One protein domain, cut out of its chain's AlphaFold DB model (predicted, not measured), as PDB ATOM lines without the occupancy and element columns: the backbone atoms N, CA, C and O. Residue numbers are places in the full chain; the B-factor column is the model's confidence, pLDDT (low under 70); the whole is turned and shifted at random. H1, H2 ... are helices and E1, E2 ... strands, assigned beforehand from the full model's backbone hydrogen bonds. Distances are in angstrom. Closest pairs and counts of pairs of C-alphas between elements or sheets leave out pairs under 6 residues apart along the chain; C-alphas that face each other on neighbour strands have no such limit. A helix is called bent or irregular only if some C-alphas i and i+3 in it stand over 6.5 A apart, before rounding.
ATOM      1  N   HIS A  24     115.779 240.895 244.590       92.31
ATOM      2  CA  HIS A  24     115.884 241.113 243.155       92.31
ATOM      3  C   HIS A  24     114.479 241.406 242.622       92.31
ATOM      4  O   HIS A  24     113.569 240.603 242.840       92.31
ATOM      5  N   LYS A  25     114.282 242.562 241.976       87.06
ATOM      6  CA  LYS A  25     112.953 243.006 241.509       87.06
ATOM      7  C   LYS A  25     112.617 242.587 240.074       87.06
ATOM      8  O   LYS A  25     111.457 242.672 239.683       87.06
ATOM      9  N   GLU A  26     113.627 242.189 239.310       88.06
ATOM     10  CA  GLU A  26     113.524 241.794 237.904       88.06
ATOM     11  C   GLU A  26     114.550 240.686 237.656       88.06
ATOM     12  O   GLU A  26     115.702 240.964 237.331       88.06
ATOM     13  N   LEU A  27     114.146 239.443 237.922       90.19
ATOM     14  CA  LEU A  27     114.936 238.270 237.556       90.19
ATOM     15  C   LEU A  27     114.757 237.978 236.071       90.19
ATOM     16  O   LEU A  27     113.631 238.011 235.570       90.19
ATOM     17  N   ASP A  28     115.859 237.675 235.395       89.62
ATOM     18  CA  ASP A  28     115.817 237.218 234.011       89.62
ATOM     19  C   ASP A  28     115.586 235.700 233.899       89.62
ATOM     20  O   ASP A  28     115.505 234.965 234.889       89.62
ATOM     21  N   GLU A  29     115.444 235.237 232.660       89.44
ATOM     22  CA  GLU A  29     115.219 233.829 232.344       89.44
ATOM     23  C   GLU A  29     116.343 232.928 232.872       89.44
ATOM     24  O   GLU A  29     116.073 231.876 233.454       89.44
ATOM     25  N   SER A  30     117.598 233.364 232.722       90.25
ATOM     26  CA  SER A  30     118.766 232.595 233.148       90.25
ATOM     27  C   SER A  30     118.814 232.442 234.667       90.25
ATOM     28  O   SER A  30     119.054 231.346 235.169       90.25
ATOM     29  N   GLU A  31     118.464 233.495 235.412       91.69
ATOM     30  CA  GLU A  31     118.378 233.441 236.867       91.69
ATOM     31  C   GLU A  31     117.276 232.483 237.341       91.69
ATOM     32  O   GLU A  31     117.463 231.784 238.336       91.69
ATOM     33  N   LEU A  32     116.135 232.416 236.649       91.12
ATOM     34  CA  LEU A  32     115.065 231.469 236.986       91.12
ATOM     35  C   LEU A  32     115.451 230.018 236.672       91.12
ATOM     36  O   LEU A  32     115.127 229.120 237.455       91.12
ATOM     37  N   ILE A  33     116.169 229.784 235.571       90.38
ATOM     38  CA  ILE A  33     116.713 228.465 235.218       90.38
ATOM     39  C   ILE A  33     117.741 228.011 236.263       90.38
ATOM     40  O   ILE A  33     117.655 226.884 236.753       90.38
ATOM     41  N   ASP A  34     118.656 228.889 236.679       92.50
ATOM     42  CA  ASP A  34     119.647 228.590 237.720       92.50
ATOM     43  C   ASP A  34     118.987 228.192 239.048       92.50
ATOM     44  O   ASP A  34     119.462 227.300 239.761       92.50
ATOM     45  N   VAL A  35     117.872 228.845 239.393       92.50
ATOM     46  CA  VAL A  35     117.101 228.487 240.588       92.50
ATOM     47  C   VAL A  35     116.478 227.106 240.450       92.50
ATOM     48  O   VAL A  35     116.564 226.318 241.394       92.50
ATOM     49  N   GLU A  36     115.902 226.785 239.292       92.56
ATOM     50  CA  GLU A  36     115.335 225.462 239.027       92.56
ATOM     51  C   GLU A  36     116.396 224.363 239.180       92.56
ATOM     52  O   GLU A  36     116.172 223.409 239.925       92.56
ATOM     53  N   ILE A  37     117.581 224.549 238.589       92.69
ATOM     54  CA  ILE A  37     118.717 223.616 238.695       92.69
ATOM     55  C   ILE A  37     119.120 223.392 240.161       92.69
ATOM     56  O   ILE A  37     119.444 222.274 240.568       92.69
ATOM     57  N   ALA A  38     119.095 224.443 240.984       91.94
ATOM     58  CA  ALA A  38     119.447 224.340 242.397       91.94
ATOM     59  C   ALA A  38     118.349 223.674 243.249       91.94
ATOM     60  O   ALA A  38     118.653 222.986 244.232       91.94
ATOM     61  N   TRP A  39     117.075 223.909 242.927       92.00
ATOM     62  CA  TRP A  39     115.937 223.494 243.752       92.00
ATOM     63  C   TRP A  39     115.402 222.109 243.386       92.00
ATOM     64  O   TRP A  39     115.062 221.338 244.288       92.00
ATOM     65  N   GLU A  40     115.364 221.759 242.100       90.38
ATOM     66  CA  GLU A  40     114.799 220.501 241.603       90.38
ATOM     67  C   GLU A  40     115.406 219.265 242.295       90.38
ATOM     68  O   GLU A  40     114.633 218.461 242.831       90.38
ATOM     69  N   PRO A  41     116.742 219.107 242.429       90.19
ATOM     70  CA  PRO A  41     117.307 217.916 243.066       90.19
ATOM     71  C   PRO A  41     116.863 217.752 244.525       90.19
ATOM     72  O   PRO A  41     116.745 216.634 245.030       90.19
ATOM     73  N   LYS A  42     116.605 218.867 245.222       87.88
ATOM     74  CA  LYS A  42     116.131 218.863 246.611       87.88
ATOM     75  C   LYS A  42     114.655 218.487 246.689       87.88
ATOM     76  O   LYS A  42     114.306 217.654 247.522       87.88
ATOM     77  N   ARG A  43     113.821 219.020 245.789       86.00
ATOM     78  CA  ARG A  43     112.409 218.621 245.664       86.00
ATOM     79  C   ARG A  43     112.283 217.132 245.346       86.00
ATOM     80  O   ARG A  43     111.568 216.411 246.038       86.00
ATOM     81  N   LEU A  44     113.045 216.636 244.370       86.00
ATOM     82  CA  LEU A  44     113.047 215.219 243.995       86.00
ATOM     83  C   LEU A  44     113.515 214.310 245.135       86.00
ATOM     84  O   LEU A  44     112.982 213.213 245.306       86.00
ATOM     85  N   ARG A  45     114.500 214.744 245.928       86.94
ATOM     86  CA  ARG A  45     114.943 213.991 247.105       86.94
ATOM     87  C   ARG A  45     113.845 213.901 248.163       86.94
ATOM     88  O   ARG A  45     113.562 212.795 248.615       86.94
ATOM     89  N   ALA A  46     113.208 215.019 248.498       80.12
ATOM     90  CA  ALA A  46     112.112 215.037 249.461       80.12
ATOM     91  C   ALA A  46     110.941 214.145 249.010       80.12
ATOM     92  O   ALA A  46     110.409 213.380 249.807       80.12
ATOM     93  N   LEU A  47     110.611 214.140 247.712       79.38
ATOM     94  CA  LEU A  47     109.609 213.226 247.152       79.38
ATOM     95  C   LEU A  47     109.990 211.751 247.336       79.38
ATOM     96  O   LEU A  47     109.147 210.926 247.687       79.38
ATOM     97  N   LYS A  48     111.253 211.394 247.071       84.31
ATOM     98  CA  LYS A  48     111.738 210.018 247.262       84.31
ATOM     99  C   LYS A  48     111.658 209.598 248.728       84.31
ATOM    100  O   LYS A  48     111.311 208.455 249.004       84.31
ATOM    101  N   GLU A  49     111.979 210.504 249.647       82.88
ATOM    102  CA  GLU A  49     111.890 210.266 251.090       82.88
ATOM    103  C   GLU A  49     110.427 210.093 251.535       82.88
ATOM    104  O   GLU A  49     110.123 209.105 252.199       82.88
ATOM    105  N   LEU A  50     109.509 210.945 251.061       77.06
ATOM    106  CA  LEU A  50     108.071 210.847 251.345       77.06
ATOM    107  C   LEU A  50     107.456 209.534 250.832       77.06
ATOM    108  O   LEU A  50     106.714 208.855 251.541       77.06
ATOM    109  N   ARG A  51     107.817 209.121 249.607       77.38
ATOM    110  CA  ARG A  51     107.386 207.826 249.053       77.38
ATOM    111  C   ARG A  51     107.911 206.652 249.873       77.38
ATOM    112  O   ARG A  51     107.204 205.666 250.045       77.38
ATOM    113  N   ARG A  52     109.146 206.740 250.377       82.31
ATOM    114  CA  ARG A  52     109.747 205.693 251.219       82.31
ATOM    115  C   ARG A  52     109.083 205.579 252.583       82.31
ATOM    116  O   ARG A  52     109.013 204.472 253.103       82.31
ATOM    117  N   SER A  53     108.601 206.681 253.152       80.12
ATOM    118  CA  SER A  53     107.868 206.659 254.420       80.12
ATOM    119  C   SER A  53     106.422 206.171 254.285       80.12
ATOM    120  O   SER A  53     105.731 206.091 255.295       80.12
ATOM    121  N   GLY A  54     105.951 205.858 253.069       74.31
ATOM    122  CA  GLY A  54     104.573 205.424 252.823       74.31
ATOM    123  C   GLY A  54     103.532 206.526 253.036       74.31
ATOM    124  O   GLY A  54     102.355 206.220 253.201       74.31
ATOM    125  N   ALA A  55     103.964 207.790 253.061       71.00
ATOM    126  CA  ALA A  55     103.067 208.931 253.184       71.00
ATOM    127  C   ALA A  55     102.311 209.159 251.868       71.00
ATOM    128  O   ALA A  55     102.805 208.817 250.786       71.00
ATOM    129  N   ASP A  56     101.106 209.717 251.967       68.25
ATOM    130  CA  ASP A  56     100.255 209.936 250.806       68.25
ATOM    131  C   ASP A  56     100.860 211.030 249.907       68.25
ATOM    132  O   ASP A  56     101.396 212.037 250.367       68.25
ATOM    133  N   LEU A  57     100.766 210.846 248.591       63.88
ATOM    134  CA  LEU A  57     101.171 211.859 247.618       63.88
ATOM    135  C   LEU A  57     100.286 213.113 247.701       63.88
ATOM    136  O   LEU A  57     100.686 214.158 247.189       63.88
ATOM    137  N   THR A  58      99.119 213.032 248.347       65.38
ATOM    138  CA  THR A  58      98.288 214.200 248.676       65.38
ATOM    139  C   THR A  58      98.940 215.137 249.701       65.38
ATOM    140  O   THR A  58      98.614 216.325 249.707       65.38
ATOM    141  N   ASP A  59      99.912 214.657 250.488       65.81
ATOM    142  CA  ASP A  59     100.688 215.475 251.431       65.81
ATOM    143  C   ASP A  59     101.783 216.307 250.738       65.81
ATOM    144  O   ASP A  59     102.447 217.136 251.369       65.81
ATOM    145  N   LEU A  60     101.987 216.120 249.427       65.56
ATOM    146  CA  LEU A  60     102.920 216.943 248.668       65.56
ATOM    147  C   LEU A  60     102.406 218.381 248.541       65.56
ATOM    148  O   LEU A  60     101.218 218.612 248.298       65.56
ATOM    149  N   PRO A  61     103.305 219.378 248.592       67.44
ATOM    150  CA  PRO A  61     102.920 220.749 248.313       67.44
ATOM    151  C   PRO A  61     102.311 220.880 246.924       67.44
ATOM    152  O   PRO A  61     102.864 220.381 245.944       67.44
ATOM    153  N   GLN A  62     101.218 221.636 246.807       68.88
ATOM    154  CA  GLN A  62     100.549 221.826 245.516       68.88
ATOM    155  C   GLN A  62     101.473 222.405 244.439       68.88
ATOM    156  O   GLN A  62     101.308 222.096 243.268       68.88
ATOM    157  N   HIS A  63     102.482 223.191 244.816       68.19
ATOM    158  CA  HIS A  63     103.456 223.771 243.891       68.19
ATOM    159  C   HIS A  63     104.562 222.798 243.451       68.19
ATOM    160  O   HIS A  63     105.430 223.179 242.676       68.19
ATOM    161  N   PHE A  64     104.553 221.537 243.898       69.06
ATOM    162  CA  PHE A  64     105.609 220.569 243.582       69.06
ATOM    163  C   PHE A  64     105.808 220.340 242.075       69.06
ATOM    164  O   PHE A  64     106.916 220.064 241.625       69.06
ATOM    165  N   HIS A  65     104.735 220.458 241.292       69.62
ATOM    166  CA  HIS A  65     104.760 220.266 239.842       69.62
ATOM    167  C   HIS A  65     105.216 221.517 239.069       69.62
ATOM    168  O   HIS A  65     105.205 221.520 237.836       69.62
ATOM    169  N   TRP A  66     105.569 222.605 239.757       82.56
ATOM    170  CA  TRP A  66     106.046 223.814 239.104       82.56
ATOM    171  C   TRP A  66     107.495 223.652 238.660       82.56
ATOM    172  O   TRP A  66     108.373 223.322 239.449       82.56
ATOM    173  N   SER A  67     107.737 223.949 237.384       85.25
ATOM    174  CA  SER A  67     109.079 224.121 236.836       85.25
ATOM    175  C   SER A  67     109.310 225.601 236.569       85.25
ATOM    176  O   SER A  67     108.634 226.187 235.715       85.25
ATOM    177  N   TRP A  68     110.252 226.214 237.288       88.12
ATOM    178  CA  TRP A  68     110.604 227.619 237.067       88.12
ATOM    179  C   TRP A  68     111.276 227.832 235.718       88.12
ATOM    180  O   TRP A  68     110.985 228.829 235.070       88.12
ATOM    181  N   ALA A  69     112.069 226.868 235.241       85.62
ATOM    182  CA  ALA A  69     112.655 226.909 233.903       85.62
ATOM    183  C   ALA A  69     111.576 226.970 232.807       85.62
ATOM    184  O   ALA A  69     111.632 227.816 231.919       85.62
ATOM    185  N   ARG A  70     110.537 226.127 232.898       84.38
ATOM    186  CA  ARG A  70     109.428 226.160 231.932       84.38
ATOM    187  C   ARG A  70     108.652 227.476 231.997       84.38
ATOM    188  O   ARG A  70     108.316 228.023 230.953       84.38
ATOM    189  N   LYS A  71     108.377 227.980 233.204       86.38
ATOM    190  CA  LYS A  71     107.683 229.266 233.393       86.38
ATOM    191  C   LYS A  71     108.496 230.418 232.810       86.38
ATOM    192  O   LYS A  71     107.943 231.220 232.071       86.38
ATOM    193  N   ALA A  72     109.801 230.442 233.071       85.19
ATOM    194  CA  ALA A  72     110.719 231.442 232.547       85.19
ATOM    195  C   ALA A  72     110.659 231.509 231.017       85.19
ATOM    196  O   ALA A  72     110.409 232.580 230.475       85.19
ATOM    197  N   LEU A  73     110.760 230.356 230.344       85.38
ATOM    198  CA  LEU A  73     110.644 230.247 228.887       85.38
ATOM    199  C   LEU A  73     109.281 230.719 228.362       85.38
ATOM    200  O   LEU A  73     109.215 231.418 227.357       85.38
ATOM    201  N   GLN A  74     108.190 230.358 229.042       85.75
ATOM    202  CA  GLN A  74     106.833 230.750 228.641       85.75
ATOM    203  C   GLN A  74     106.578 232.254 228.779       85.75
ATOM    204  O   GLN A  74     105.794 232.803 228.012       85.75
ATOM    205  N   THR A  75     107.224 232.908 229.744       84.31
ATOM    206  CA  THR A  75     107.072 234.347 230.005       84.31
ATOM    207  C   THR A  75     108.200 235.195 229.414       84.31
ATOM    208  O   THR A  75     108.186 236.419 229.552       84.31
ATOM    209  N   SER A  76     109.193 234.571 228.773       81.81
ATOM    210  CA  SER A  76     110.372 235.266 228.253       81.81
ATOM    211  C   SER A  76     109.966 236.284 227.185       81.81
ATOM    212  O   SER A  76     109.150 236.009 226.305       81.81
ATOM    213  N   GLY A  77     110.487 237.506 227.303       80.19
ATOM    214  CA  GLY A  77     110.142 238.627 226.423       80.19
ATOM    215  C   GLY A  77     108.759 239.254 226.657       80.19
ATOM    216  O   GLY A  77     108.443 240.260 226.020       80.19
ATOM    217  N   MET A  78     107.938 238.732 227.577       85.12
ATOM    218  CA  MET A  78     106.619 239.297 227.877       85.12
ATOM    219  C   MET A  78     106.705 240.373 228.964       85.12
ATOM    220  O   MET A  78     106.877 240.072 230.141       85.12
ATOM    221  N   LEU A  79     106.473 241.636 228.595       85.75
ATOM    222  CA  LEU A  79     106.432 242.760 229.550       85.75
ATOM    223  C   LEU A  79     105.287 242.662 230.572       85.75
ATOM    224  O   LEU A  79     105.314 243.336 231.602       85.75
ATOM    225  N   ALA A  80     104.284 241.828 230.284       87.44
ATOM    226  CA  ALA A  80     103.174 241.545 231.183       87.44
ATOM    227  C   ALA A  80     103.601 240.744 232.420       87.44
ATOM    228  O   ALA A  80     102.873 240.758 233.403       87.44
ATOM    229  N   TYR A  81     104.760 240.079 232.409       89.94
ATOM    230  CA  TYR A  81     105.222 239.268 233.532       89.94
ATOM    231  C   TYR A  81     106.460 239.864 234.185       89.94
ATOM    232  O   TYR A  81     107.328 240.449 233.535       89.94
ATOM    233  N   ARG A  82     106.557 239.696 235.505       89.75
ATOM    234  CA  ARG A  82     107.744 240.087 236.263       89.75
ATOM    235  C   ARG A  82     108.063 239.082 237.353       89.75
ATOM    236  O   ARG A  82     107.191 238.705 238.133       89.75
ATOM    237  N   ALA A  83     109.333 238.695 237.427       91.81
ATOM    238  CA  ALA A  83     109.845 237.788 238.440       91.81
ATOM    239  C   ALA A  83     110.668 238.529 239.503       91.81
ATOM    240  O   ALA A  83     111.522 239.364 239.202       91.81
ATOM    241  N   PHE A  84     110.420 238.175 240.757       91.38
ATOM    242  CA  PHE A  84     111.083 238.669 241.953       91.38
ATOM    243  C   PHE A  84     111.743 237.504 242.681       91.38
ATOM    244  O   PHE A  84     111.231 236.382 242.674       91.38
ATOM    245  N   GLY A  85     112.827 237.779 243.400       92.12
ATOM    246  CA  GLY A  85     113.430 236.771 244.262       92.12
ATOM    247  C   GLY A  85     114.220 237.338 245.423       92.12
ATOM    248  O   GLY A  85     114.718 238.458 245.377       92.12
ATOM    249  N   ILE A  86     114.343 236.549 246.485       91.50
ATOM    250  CA  ILE A  86     115.171 236.891 247.644       91.50
ATOM    251  C   ILE A  86     116.424 236.032 247.617       91.50
ATOM    252  O   ILE A  86     116.344 234.816 247.769       91.50
ATOM    253  N   LYS A  87     117.590 236.657 247.486       92.25
ATOM    254  CA  LYS A  87     118.893 235.994 247.466       92.25
ATOM    255  C   LYS A  87     119.626 236.215 248.787       92.25
ATOM    256  O   LYS A  87     119.798 237.345 249.246       92.25
ATOM    257  N   PHE A  88     120.098 235.129 249.388       92.19
ATOM    258  CA  PHE A  88     120.927 235.145 250.595       92.19
ATOM    259  C   PHE A  88     122.014 234.075 250.489       92.19
ATOM    260  O   PHE A  88     121.752 232.979 249.998       92.19
ATOM    261  N   LYS A  89     123.248 234.397 250.908       88.88
ATOM    262  CA  LYS A  89     124.424 233.505 250.795       88.88
ATOM    263  C   LYS A  89     124.550 232.849 249.405       88.88
ATOM    264  O   LYS A  89     124.741 231.643 249.286       88.88
ATOM    265  N   ARG A  90     124.412 233.658 248.343       88.69
ATOM    266  CA  ARG A  90     124.449 233.257 246.916       88.69
ATOM    267  C   ARG A  90     123.323 232.326 246.447       88.69
ATOM    268  O   ARG A  90     123.283 232.022 245.261       88.69
ATOM    269  N   GLN A  91     122.388 231.949 247.312       91.69
ATOM    270  CA  GLN A  91     121.282 231.055 246.979       91.69
ATOM    271  C   GLN A  91     119.951 231.801 246.992       91.69
ATOM    272  O   GLN A  91     119.715 232.659 247.851       91.69
ATOM    273  N   MET A  92     119.074 231.455 246.053       93.50
ATOM    274  CA  MET A  92     117.705 231.954 246.049       93.50
ATOM    275  C   MET A  92     116.915 231.280 247.166       93.50
ATOM    276  O   MET A  92     116.915 230.059 247.278       93.50
ATOM    277  N   GLN A  93     116.270 232.086 247.997       91.62
ATOM    278  CA  GLN A  93     115.504 231.667 249.171       91.62
ATOM    279  C   GLN A  93     113.997 231.667 248.910       91.62
ATOM    280  O   GLN A  93     113.251 230.973 249.602       91.62
ATOM    281  N   GLY A  94     113.552 232.437 247.919       91.25
ATOM    282  CA  GLY A  94     112.164 232.505 247.491       91.25
ATOM    283  C   GLY A  94     112.036 233.200 246.148       91.25
ATOM    284  O   GLY A  94     112.860 234.055 245.822       91.25
ATOM    285  N   LEU A  95     111.005 232.815 245.408       91.62
ATOM    286  CA  LEU A  95     110.634 233.348 244.109       91.62
ATOM    287  C   LEU A  95     109.171 233.777 244.122       91.62
ATOM    288  O   LEU A  95     108.331 233.172 244.793       91.62
ATOM    289  N   MET A  96     108.882 234.820 243.357       91.38
ATOM    290  CA  MET A  96     107.530 235.268 243.071       91.38
ATOM    291  C   MET A  96     107.452 235.720 241.620       91.38
ATOM    292  O   MET A  96     108.339 236.422 241.148       91.38
ATOM    293  N   MET A  97     106.383 235.357 240.926       89.25
ATOM    294  CA  MET A  97     106.081 235.844 239.587       89.25
ATOM    295  C   MET A  97     104.699 236.475 239.597       89.25
ATOM    296  O   MET A  97     103.764 235.922 240.178       89.25
ATOM    297  N   VAL A  98     104.600 237.648 238.982       88.56
ATOM    298  CA  VAL A  98     103.360 238.415 238.898       88.56
ATOM    299  C   VAL A  98     103.012 238.712 237.446       88.56
ATOM    300  O   VAL A  98     103.908 238.954 236.633       88.56
ATOM    301  N   GLU A  99     101.716 238.728 237.156       89.62
ATOM    302  CA  GLU A  99     101.136 239.263 235.930       89.62
ATOM    303  C   GLU A  99     100.705 240.715 236.200       89.62
ATOM    304  O   GLU A  99      99.945 241.010 237.124       89.62
ATOM    305  N   LEU A 100     101.256 241.643 235.425       86.69
ATOM    306  CA  LEU A 100     101.061 243.089 235.537       86.69
ATOM    307  C   LEU A 100      99.914 243.602 234.659       86.69
ATOM    308  O   LEU A 100      99.520 244.760 234.784       86.69
ATOM    309  N   ALA A 101      99.433 242.773 233.736       80.00
ATOM    310  CA  ALA A 101      98.404 243.116 232.766       80.00
ATOM    311  C   ALA A 101      97.203 242.167 232.906       80.00
ATOM    312  O   ALA A 101      97.219 241.245 233.712       80.00
ATOM    313  N   SER A 102      96.151 242.410 232.124       82.94
ATOM    314  CA  SER A 102      94.976 241.529 231.970       82.94
ATOM    315  C   SER A 102      93.906 241.585 233.068       82.94
ATOM    316  O   SER A 102      92.759 241.236 232.789       82.94
ATOM    317  N   HIS A 103      94.214 242.070 234.277       84.62
ATOM    318  CA  HIS A 103      93.258 242.066 235.394       84.62
ATOM    319  C   HIS A 103      92.861 243.470 235.847       84.62
ATOM    320  O   HIS A 103      93.699 244.357 236.011       84.62
ATOM    321  N   VAL A 104      91.564 243.655 236.102       88.62
ATOM    322  CA  VAL A 104      90.997 244.879 236.682       88.62
ATOM    323  C   VAL A 104      90.094 244.546 237.862       88.62
ATOM    324  O   VAL A 104      89.413 243.515 237.879       88.62
ATOM    325  N   ALA A 105      90.072 245.429 238.854       90.12
ATOM    326  CA  ALA A 105      89.208 245.293 240.014       90.12
ATOM    327  C   ALA A 105      87.731 245.395 239.610       90.12
ATOM    328  O   ALA A 105      87.339 246.211 238.774       90.12
ATOM    329  N   ARG A 106      86.896 244.539 240.210       89.62
ATOM    330  CA  ARG A 106      85.453 244.453 239.916       89.62
ATOM    331  C   ARG A 106      84.567 245.046 241.011       89.62
ATOM    332  O   ARG A 106      83.374 245.217 240.780       89.62
ATOM    333  N   LEU A 107      85.139 245.327 242.180       89.12
ATOM    334  CA  LEU A 107      84.430 245.778 243.374       89.12
ATOM    335  C   LEU A 107      84.757 247.243 243.663       89.12
ATOM    336  O   LEU A 107      85.894 247.671 243.468       89.12
ATOM    337  N   ASP A 108      83.766 247.987 244.146       87.50
ATOM    338  CA  ASP A 108      83.971 249.344 244.650       87.50
ATOM    339  C   ASP A 108      84.813 249.316 245.942       87.50
ATOM    340  O   ASP A 108      84.743 248.339 246.694       87.50
ATOM    341  N   PRO A 109      85.619 250.358 246.224       89.19
ATOM    342  CA  PRO A 109      85.774 251.608 245.467       89.19
ATOM    343  C   PRO A 109      86.757 251.519 244.283       89.19
ATOM    344  O   PRO A 109      86.995 252.511 243.596       89.19
ATOM    345  N   ASP A 110      87.352 250.354 244.041       88.19
ATOM    346  CA  ASP A 110      88.490 250.203 243.126       88.19
ATOM    347  C   ASP A 110      88.106 249.726 241.728       88.19
ATOM    348  O   ASP A 110      88.972 249.465 240.895       88.19
ATOM    349  N   LYS A 111      86.809 249.627 241.453       91.62
ATOM    350  CA  LYS A 111      86.264 249.115 240.203       91.62
ATOM    351  C   LYS A 111      86.908 249.786 238.984       91.62
ATOM    352  O   LYS A 111      86.937 251.006 238.861       91.62
ATOM    353  N   GLY A 112      87.414 248.962 238.068       87.12
ATOM    354  CA  GLY A 112      88.089 249.391 236.843       87.12
ATOM    355  C   GLY A 112      89.583 249.701 236.995       87.12
ATOM    356  O   GLY A 112      90.251 249.873 235.978       87.12
ATOM    357  N   LYS A 113      90.140 249.729 238.215       89.00
ATOM    358  CA  LYS A 113      91.584 249.930 238.415       89.00
ATOM    359  C   LYS A 113      92.384 248.681 238.018       89.00
ATOM    360  O   LYS A 113      91.916 247.567 238.280       89.00
ATOM    361  N   PRO A 114      93.593 248.837 237.444       87.06
ATOM    362  CA  PRO A 114      94.488 247.718 237.165       87.06
ATOM    363  C   PRO A 114      94.854 246.943 238.433       87.06
ATOM    364  O   PRO A 114      95.114 247.538 239.483       87.06
ATOM    365  N   LEU A 115      94.914 245.619 238.314       87.31
ATOM    366  CA  LEU A 115      95.381 244.716 239.358       87.31
ATOM    367  C   LEU A 115      96.697 244.064 238.947       87.31
ATOM    368  O   LEU A 115      96.861 243.640 237.806       87.31
ATOM    369  N   VAL A 116      97.601 243.927 239.915       87.12
ATOM    370  CA  VAL A 116      98.753 243.033 239.792       87.12
ATOM    371  C   VAL A 116      98.361 241.685 240.373       87.12
ATOM    372  O   VAL A 116      98.006 241.593 241.551       87.12
ATOM    373  N   TYR A 117      98.424 240.645 239.551       85.31
ATOM    374  CA  TYR A 117      98.075 239.293 239.954       85.31
ATOM    375  C   TYR A 117      99.331 238.509 240.327       85.31
ATOM    376  O   TYR A 117     100.307 238.487 239.582       85.31
ATOM    377  N   VAL A 118      99.326 237.861 241.491       88.38
ATOM    378  CA  VAL A 118     100.433 236.995 241.910       88.38
ATOM    379  C   VAL A 118     100.173 235.593 241.372       88.38
ATOM    380  O   VAL A 118      99.363 234.861 241.934       88.38
ATOM    381  N   ASP A 119     100.863 235.232 240.292       83.88
ATOM    382  CA  ASP A 119     100.650 233.959 239.597       83.88
ATOM    383  C   ASP A 119     101.380 232.805 240.308       83.88
ATOM    384  O   ASP A 119     100.809 231.746 240.567       83.88
ATOM    385  N   TYR A 120     102.629 233.037 240.739       85.88
ATOM    386  CA  TYR A 120     103.429 232.020 241.435       85.88
ATOM    387  C   TYR A 120     104.184 232.590 242.629       85.88
ATOM    388  O   TYR A 120     104.789 233.657 242.546       85.88
ATOM    389  N   VAL A 121     104.212 231.838 243.734       88.50
ATOM    390  CA  VAL A 121     105.066 232.104 244.903       88.50
ATOM    391  C   VAL A 121     105.598 230.790 245.441       88.50
ATOM    392  O   VAL A 121     104.830 229.938 245.881       88.50
ATOM    393  N   GLU A 122     106.917 230.654 245.491       87.62
ATOM    394  CA  GLU A 122     107.569 229.477 246.057       87.62
ATOM    395  C   GLU A 122     108.724 229.894 246.967       87.62
ATOM    396  O   GLU A 122     109.381 230.916 246.769       87.62
ATOM    397  N   THR A 123     108.973 229.101 248.003       89.25
ATOM    398  CA  THR A 123     110.182 229.224 248.820       89.25
ATOM    399  C   THR A 123     111.127 228.090 248.535       89.25
ATOM    400  O   THR A 123     110.683 226.983 248.257       89.25
ATOM    401  N   ALA A 124     112.415 228.352 248.720       90.19
ATOM    402  CA  ALA A 124     113.426 227.335 248.538       90.19
ATOM    403  C   ALA A 124     113.116 226.071 249.361       90.19
ATOM    404  O   ALA A 124     112.644 226.196 250.500       90.19
ATOM    405  N   PRO A 125     113.426 224.868 248.842       88.00
ATOM    406  CA  PRO A 125     113.041 223.617 249.488       88.00
ATOM    407  C   PRO A 125     113.538 223.478 250.933       88.00
ATOM    408  O   PRO A 125     112.813 223.010 251.800       88.00
ATOM    409  N   TRP A 126     114.735 223.976 251.247       88.38
ATOM    410  CA  TRP A 126     115.293 223.950 252.608       88.38
ATOM    411  C   TRP A 126     114.625 224.928 253.595       88.38
ATOM    412  O   TRP A 126     114.979 224.958 254.770       88.38
ATOM    413  N   ASN A 127     113.672 225.747 253.145       85.56
ATOM    414  CA  ASN A 127     112.879 226.642 253.994       85.56
ATOM    415  C   ASN A 127     111.438 226.138 254.204       85.56
ATOM    416  O   ASN A 127     110.694 226.740 254.986       85.56
ATOM    417  N   ALA A 128     111.037 225.067 253.517       81.81
ATOM    418  CA  ALA A 128     109.691 224.502 253.545       81.81
ATOM    419  C   ALA A 128     109.665 223.232 254.407       81.81
ATOM    420  O   ALA A 128     110.489 222.337 254.234       81.81
ATOM    421  N   ARG A 129     108.709 223.144 255.339       78.19
ATOM    422  CA  ARG A 129     108.575 221.988 256.250       78.19
ATOM    423  C   ARG A 129     108.198 220.710 255.510       78.19
ATOM    424  O   ARG A 129     108.476 219.615 255.972       78.19
ATOM    425  N   GLU A 130     107.583 220.885 254.357       75.56
ATOM    426  CA  GLU A 130     107.130 219.837 253.465       75.56
ATOM    427  C   GLU A 130     108.300 219.154 252.737       75.56
ATOM    428  O   GLU A 130     108.165 218.029 252.266       75.56
ATOM    429  N   PHE A 131     109.463 219.813 252.662       73.75
ATOM    430  CA  PHE A 131     110.668 219.278 252.021       73.75
ATOM    431  C   PHE A 131     111.829 219.042 252.991       73.75
ATOM    432  O   PHE A 131     112.804 218.383 252.629       73.75
ATOM    433  N   THR A 132     111.767 219.583 254.209       77.69
ATOM    434  CA  THR A 132     112.793 219.365 255.227       77.69
ATOM    435  C   THR A 132     112.225 219.395 256.642       77.69
ATOM    436  O   THR A 132     111.393 220.231 256.988       77.69
ATOM    437  N   SER A 133     112.744 218.515 257.498       77.06
ATOM    438  CA  SER A 133     112.430 218.481 258.928       77.06
ATOM    439  C   SER A 133     113.024 219.658 259.711       77.06
ATOM    440  O   SER A 133     112.542 219.965 260.801       77.06
ATOM    441  N   SER A 134     114.029 220.352 259.162       82.75
ATOM    442  CA  SER A 134     114.694 221.490 259.812       82.75
ATOM    443  C   SER A 134     114.817 222.690 258.863       82.75
ATOM    444  O   SER A 134     115.861 222.892 258.235       82.75
ATOM    445  N   PRO A 135     113.749 223.499 258.716       83.75
ATOM    446  CA  PRO A 135     113.779 224.667 257.846       83.75
ATOM    447  C   PRO A 135     114.784 225.726 258.321       83.75
ATOM    448  O   PRO A 135     114.799 226.076 259.502       83.75
ATOM    449  N   THR A 136     115.574 226.293 257.407       83.75
ATOM    450  CA  THR A 136     116.673 227.211 257.773       83.75
ATOM    451  C   THR A 136     116.216 228.650 258.011       83.75
ATOM    452  O   THR A 136     116.574 229.262 259.019       83.75
ATOM    453  N   TYR A 137     115.408 229.206 257.108       82.69
ATOM    454  CA  TYR A 137     115.005 230.612 257.152       82.69
ATOM    455  C   TYR A 137     113.480 230.776 257.204       82.69
ATOM    456  O   TYR A 137     112.716 229.923 256.742       82.69
ATOM    457  N   ASN A 138     113.013 231.872 257.804       68.75
ATOM    458  CA  ASN A 138     111.600 232.220 257.899       68.75
ATOM    459  C   ASN A 138     111.218 233.338 256.915       68.75
ATOM    460  O   ASN A 138     112.027 234.204 256.567       68.75
ATOM    461  N   ARG A 139     109.958 233.318 256.465       55.69
ATOM    462  CA  ARG A 139     109.419 234.236 255.451       55.69
ATOM    463  C   ARG A 139     109.074 235.600 256.060       55.69
ATOM    464  O   ARG A 139     107.901 235.917 256.216       55.69
ATOM    465  N   GLU A 140     110.058 236.447 256.343       49.25
ATOM    466  CA  GLU A 140     109.767 237.879 256.563       49.25
ATOM    467  C   GLU A 140     109.774 238.710 255.278       49.25
ATOM    468  O   GLU A 140     109.210 239.803 255.231       49.25
ATOM    469  N   ALA A 141     110.277 238.145 254.183       40.53
ATOM    470  CA  ALA A 141     110.238 238.810 252.893       40.53
ATOM    471  C   ALA A 141     108.826 238.912 252.287       40.53
ATOM    472  O   ALA A 141     108.592 239.829 251.513       40.53
ATOM    473  N   ARG A 142     107.864 238.052 252.669       41.00
ATOM    474  CA  ARG A 142     106.464 238.157 252.202       41.00
ATOM    475  C   ARG A 142     105.812 239.450 252.704       41.00
ATOM    476  O   ARG A 142     105.366 240.248 251.899       41.00
ATOM    477  N   LYS A 143     105.933 239.743 254.007       40.91
ATOM    478  CA  LYS A 143     105.428 240.995 254.606       40.91
ATOM    479  C   LYS A 143     106.082 242.255 254.023       40.91
ATOM    480  O   LYS A 143     105.479 243.323 254.052       40.91
ATOM    481  N   ARG A 144     107.328 242.155 253.542       42.81
ATOM    482  CA  ARG A 144     108.093 243.294 253.011       42.81
ATOM    483  C   ARG A 144     107.916 243.484 251.504       42.81
ATOM    484  O   ARG A 144     107.856 244.628 251.074       42.81
ATOM    485  N   LEU A 145     107.748 242.400 250.742       46.47
ATOM    486  CA  LEU A 145     107.264 242.436 249.358       46.47
ATOM    487  C   LEU A 145     105.877 243.070 249.307       46.47
ATOM    488  O   LEU A 145     105.699 244.021 248.558       46.47
ATOM    489  N   ASP A 146     104.961 242.645 250.184       43.59
ATOM    490  CA  ASP A 146     103.630 243.248 250.302       43.59
ATOM    491  C   ASP A 146     103.726 244.759 250.606       43.59
ATOM    492  O   ASP A 146     103.016 245.557 250.000       43.59
ATOM    493  N   ARG A 147     104.655 245.186 251.482       37.72
ATOM    494  CA  ARG A 147     104.838 246.595 251.894       37.72
ATOM    495  C   ARG A 147     105.487 247.485 250.815       37.72
ATOM    496  O   ARG A 147     105.046 248.617 250.633       37.72
ATOM    497  N   GLU A 148     106.490 246.990 250.091       42.78
ATOM    498  CA  GLU A 148     107.133 247.703 248.967       42.78
ATOM    499  C   GLU A 148     106.190 247.793 247.750       42.78
ATOM    500  O   GLU A 148     106.160 248.804 247.045       42.78
ATOM    501  N   HIS A 149     105.363 246.763 247.527       44.50
ATOM    502  CA  HIS A 149     104.326 246.794 246.496       44.50
ATOM    503  C   HIS A 149     103.199 247.765 246.853       44.50
ATOM    504  O   HIS A 149     102.779 248.525 245.987       44.50
ATOM    505  N   LEU A 150     102.767 247.826 248.120       41.78
ATOM    506  CA  LEU A 150     101.768 248.797 248.580       41.78
ATOM    507  C   LEU A 150     102.235 250.247 248.365       41.78
ATOM    508  O   LEU A 150     101.467 251.083 247.890       41.78
ATOM    509  N   ALA A 151     103.509 250.533 248.653       34.84
ATOM    510  CA  ALA A 151     104.095 251.858 248.457       34.84
ATOM    511  C   ALA A 151     104.088 252.273 246.973       34.84
ATOM    512  O   ALA A 151     103.695 253.395 246.648       34.84
ATOM    513  N   ARG A 152     104.425 251.358 246.053       43.84
ATOM    514  CA  ARG A 152     104.391 251.624 244.601       43.84
ATOM    515  C   ARG A 152     102.981 251.628 244.006       43.84
ATOM    516  O   ARG A 152     102.714 252.433 243.124       43.84
ATOM    517  N   SER A 153     102.078 250.792 244.512       36.16
ATOM    518  CA  SER A 153     100.657 250.760 244.146       36.16
ATOM    519  C   SER A 153      99.980 252.093 244.475       36.16
ATOM    520  O   SER A 153      99.238 252.618 243.651       36.16
ATOM    521  N   SER A 154     100.325 252.701 245.620       34.91
ATOM    522  CA  SER A 154      99.849 254.043 245.992       34.91
ATOM    523  C   SER A 154     100.381 255.149 245.072       34.91
ATOM    524  O   SER A 154      99.650 256.082 244.753       34.91
ATOM    525  N   ALA A 155     101.618 255.014 244.577       31.36
ATOM    526  CA  ALA A 155     102.220 255.951 243.629       31.36
ATOM    527  C   ALA A 155     101.720 255.760 242.180       31.36
ATOM    528  O   ALA A 155     101.772 256.698 241.391       31.36
ATOM    529  N   ALA A 156     101.229 254.563 241.832       37.56
ATOM    530  CA  ALA A 156     100.725 254.206 240.500       37.56
ATOM    531  C   ALA A 156      99.184 254.183 240.393       37.56
ATOM    532  O   ALA A 156      98.652 253.845 239.339       37.56
ATOM    533  N   GLY A 157      98.454 254.506 241.469       31.97
ATOM    534  CA  GLY A 157      96.985 254.499 241.493       31.97
ATOM    535  C   GLY A 157      96.328 253.108 241.441       31.97
ATOM    536  O   GLY A 157      95.109 253.020 241.307       31.97
TER     537      GLY A 157
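AT A GLANCE: This is residues 24 to 157 of the 204 residues of an uncharacterized protein of Limnoglobus roseus (UniProt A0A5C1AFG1). A small three-stranded sheet, E1 E2 E3, has one face covered by two helical pieces side by side, H1a and H3, while the second arm of the bent first helix, H1b, runs on beyond the sheet. H4 begins near the sheet and leads away from it, and the long link of residues 100 to 116 reaches away from the sheet as a loop. The printed part has 134 residues, with four named helices and three named strands in the order H1 H2 H3 E1 E2 E3 H4; the sheet's order is E1 E2 E3, antiparallel, and the class is mixed, helices and strands. The whole is only just compact, close to loose, with a radius of gyration of the C-alphas of 16.8 A, and it is elongated, spanning 51 by 31 by 26 A.

HOW THE PARTS SIT: H1, residues 29 to 52, was assigned as one helix by its hydrogen bonds but is bent: C-alphas 38 and 41 are 6.8 A apart, and its arms H1a, residues 29 to 38, and H1b, residues 41 to 52, stand at a steep tilt of 38 degrees. H2, residues 62 to 65, is irregular, with C-alphas 62 and 65 7.2 A apart; it is close to H1b but not clearly touching, the closest C-alphas being those of Arg 43 and Phe 64, 7.4 A apart. H3, residues 68 to 75, touches H1a, the closest C-alphas being those of Ile 33 and Ala 69, 4.5 A apart; they run opposite ways at a shallow tilt of 18 degrees. E1, residues 81 to 88, E2, residues 91 to 99, and E3, residues 117 to 123, form a meander, each strand the antiparallel neighbour of the one before. In the hairpin E1 and E2, N 84 and O 96 are 2.7 A apart, within hydrogen-bond range; in the hairpin E2 and E3, N 97 and O 120 are 2.8 A apart, also within range. E2 bends by 53 degrees at residue 94. H1a and H3 lie on the same face of the sheet, giving two layers, helices on one face of a sheet: H1a is over E2 at a height of 8.2 A, and H3 is over E1 and E2 at 10.1 A. H2 only just grazes the sheet, with residues 63 to 64. H4, residues 141 to 156, only grazes it, with residues 141 to 145; H4 and H1a are apart. Every O i to N i+4 pair is within hydrogen-bond range in H1a, H1b, H3 and H4; H2 is too short for such a pair.

IN THESE COORDINATES: H1a begins at C-alpha 29, (115.219, 233.829, 232.344), and measures 14.5 A; H1b measures 16.5 A. E1 measures 23.6 A, E2 24.4 A and E3 18.1 A. H4 measures 21.9 A and ends at C-alpha 156, (100.725, 254.206, 240.500).

THE WHOLE: The C-alphas farthest apart are those of Arg 52 and Pro 109, 52.1 A. The printed part has no cut. The links E2 to E3 and E3 to H4 are long, with 17 residues each. The mean pLDDT of the printed part is 78.6, and residues 56 to 65 and 138 to 157 are under 70.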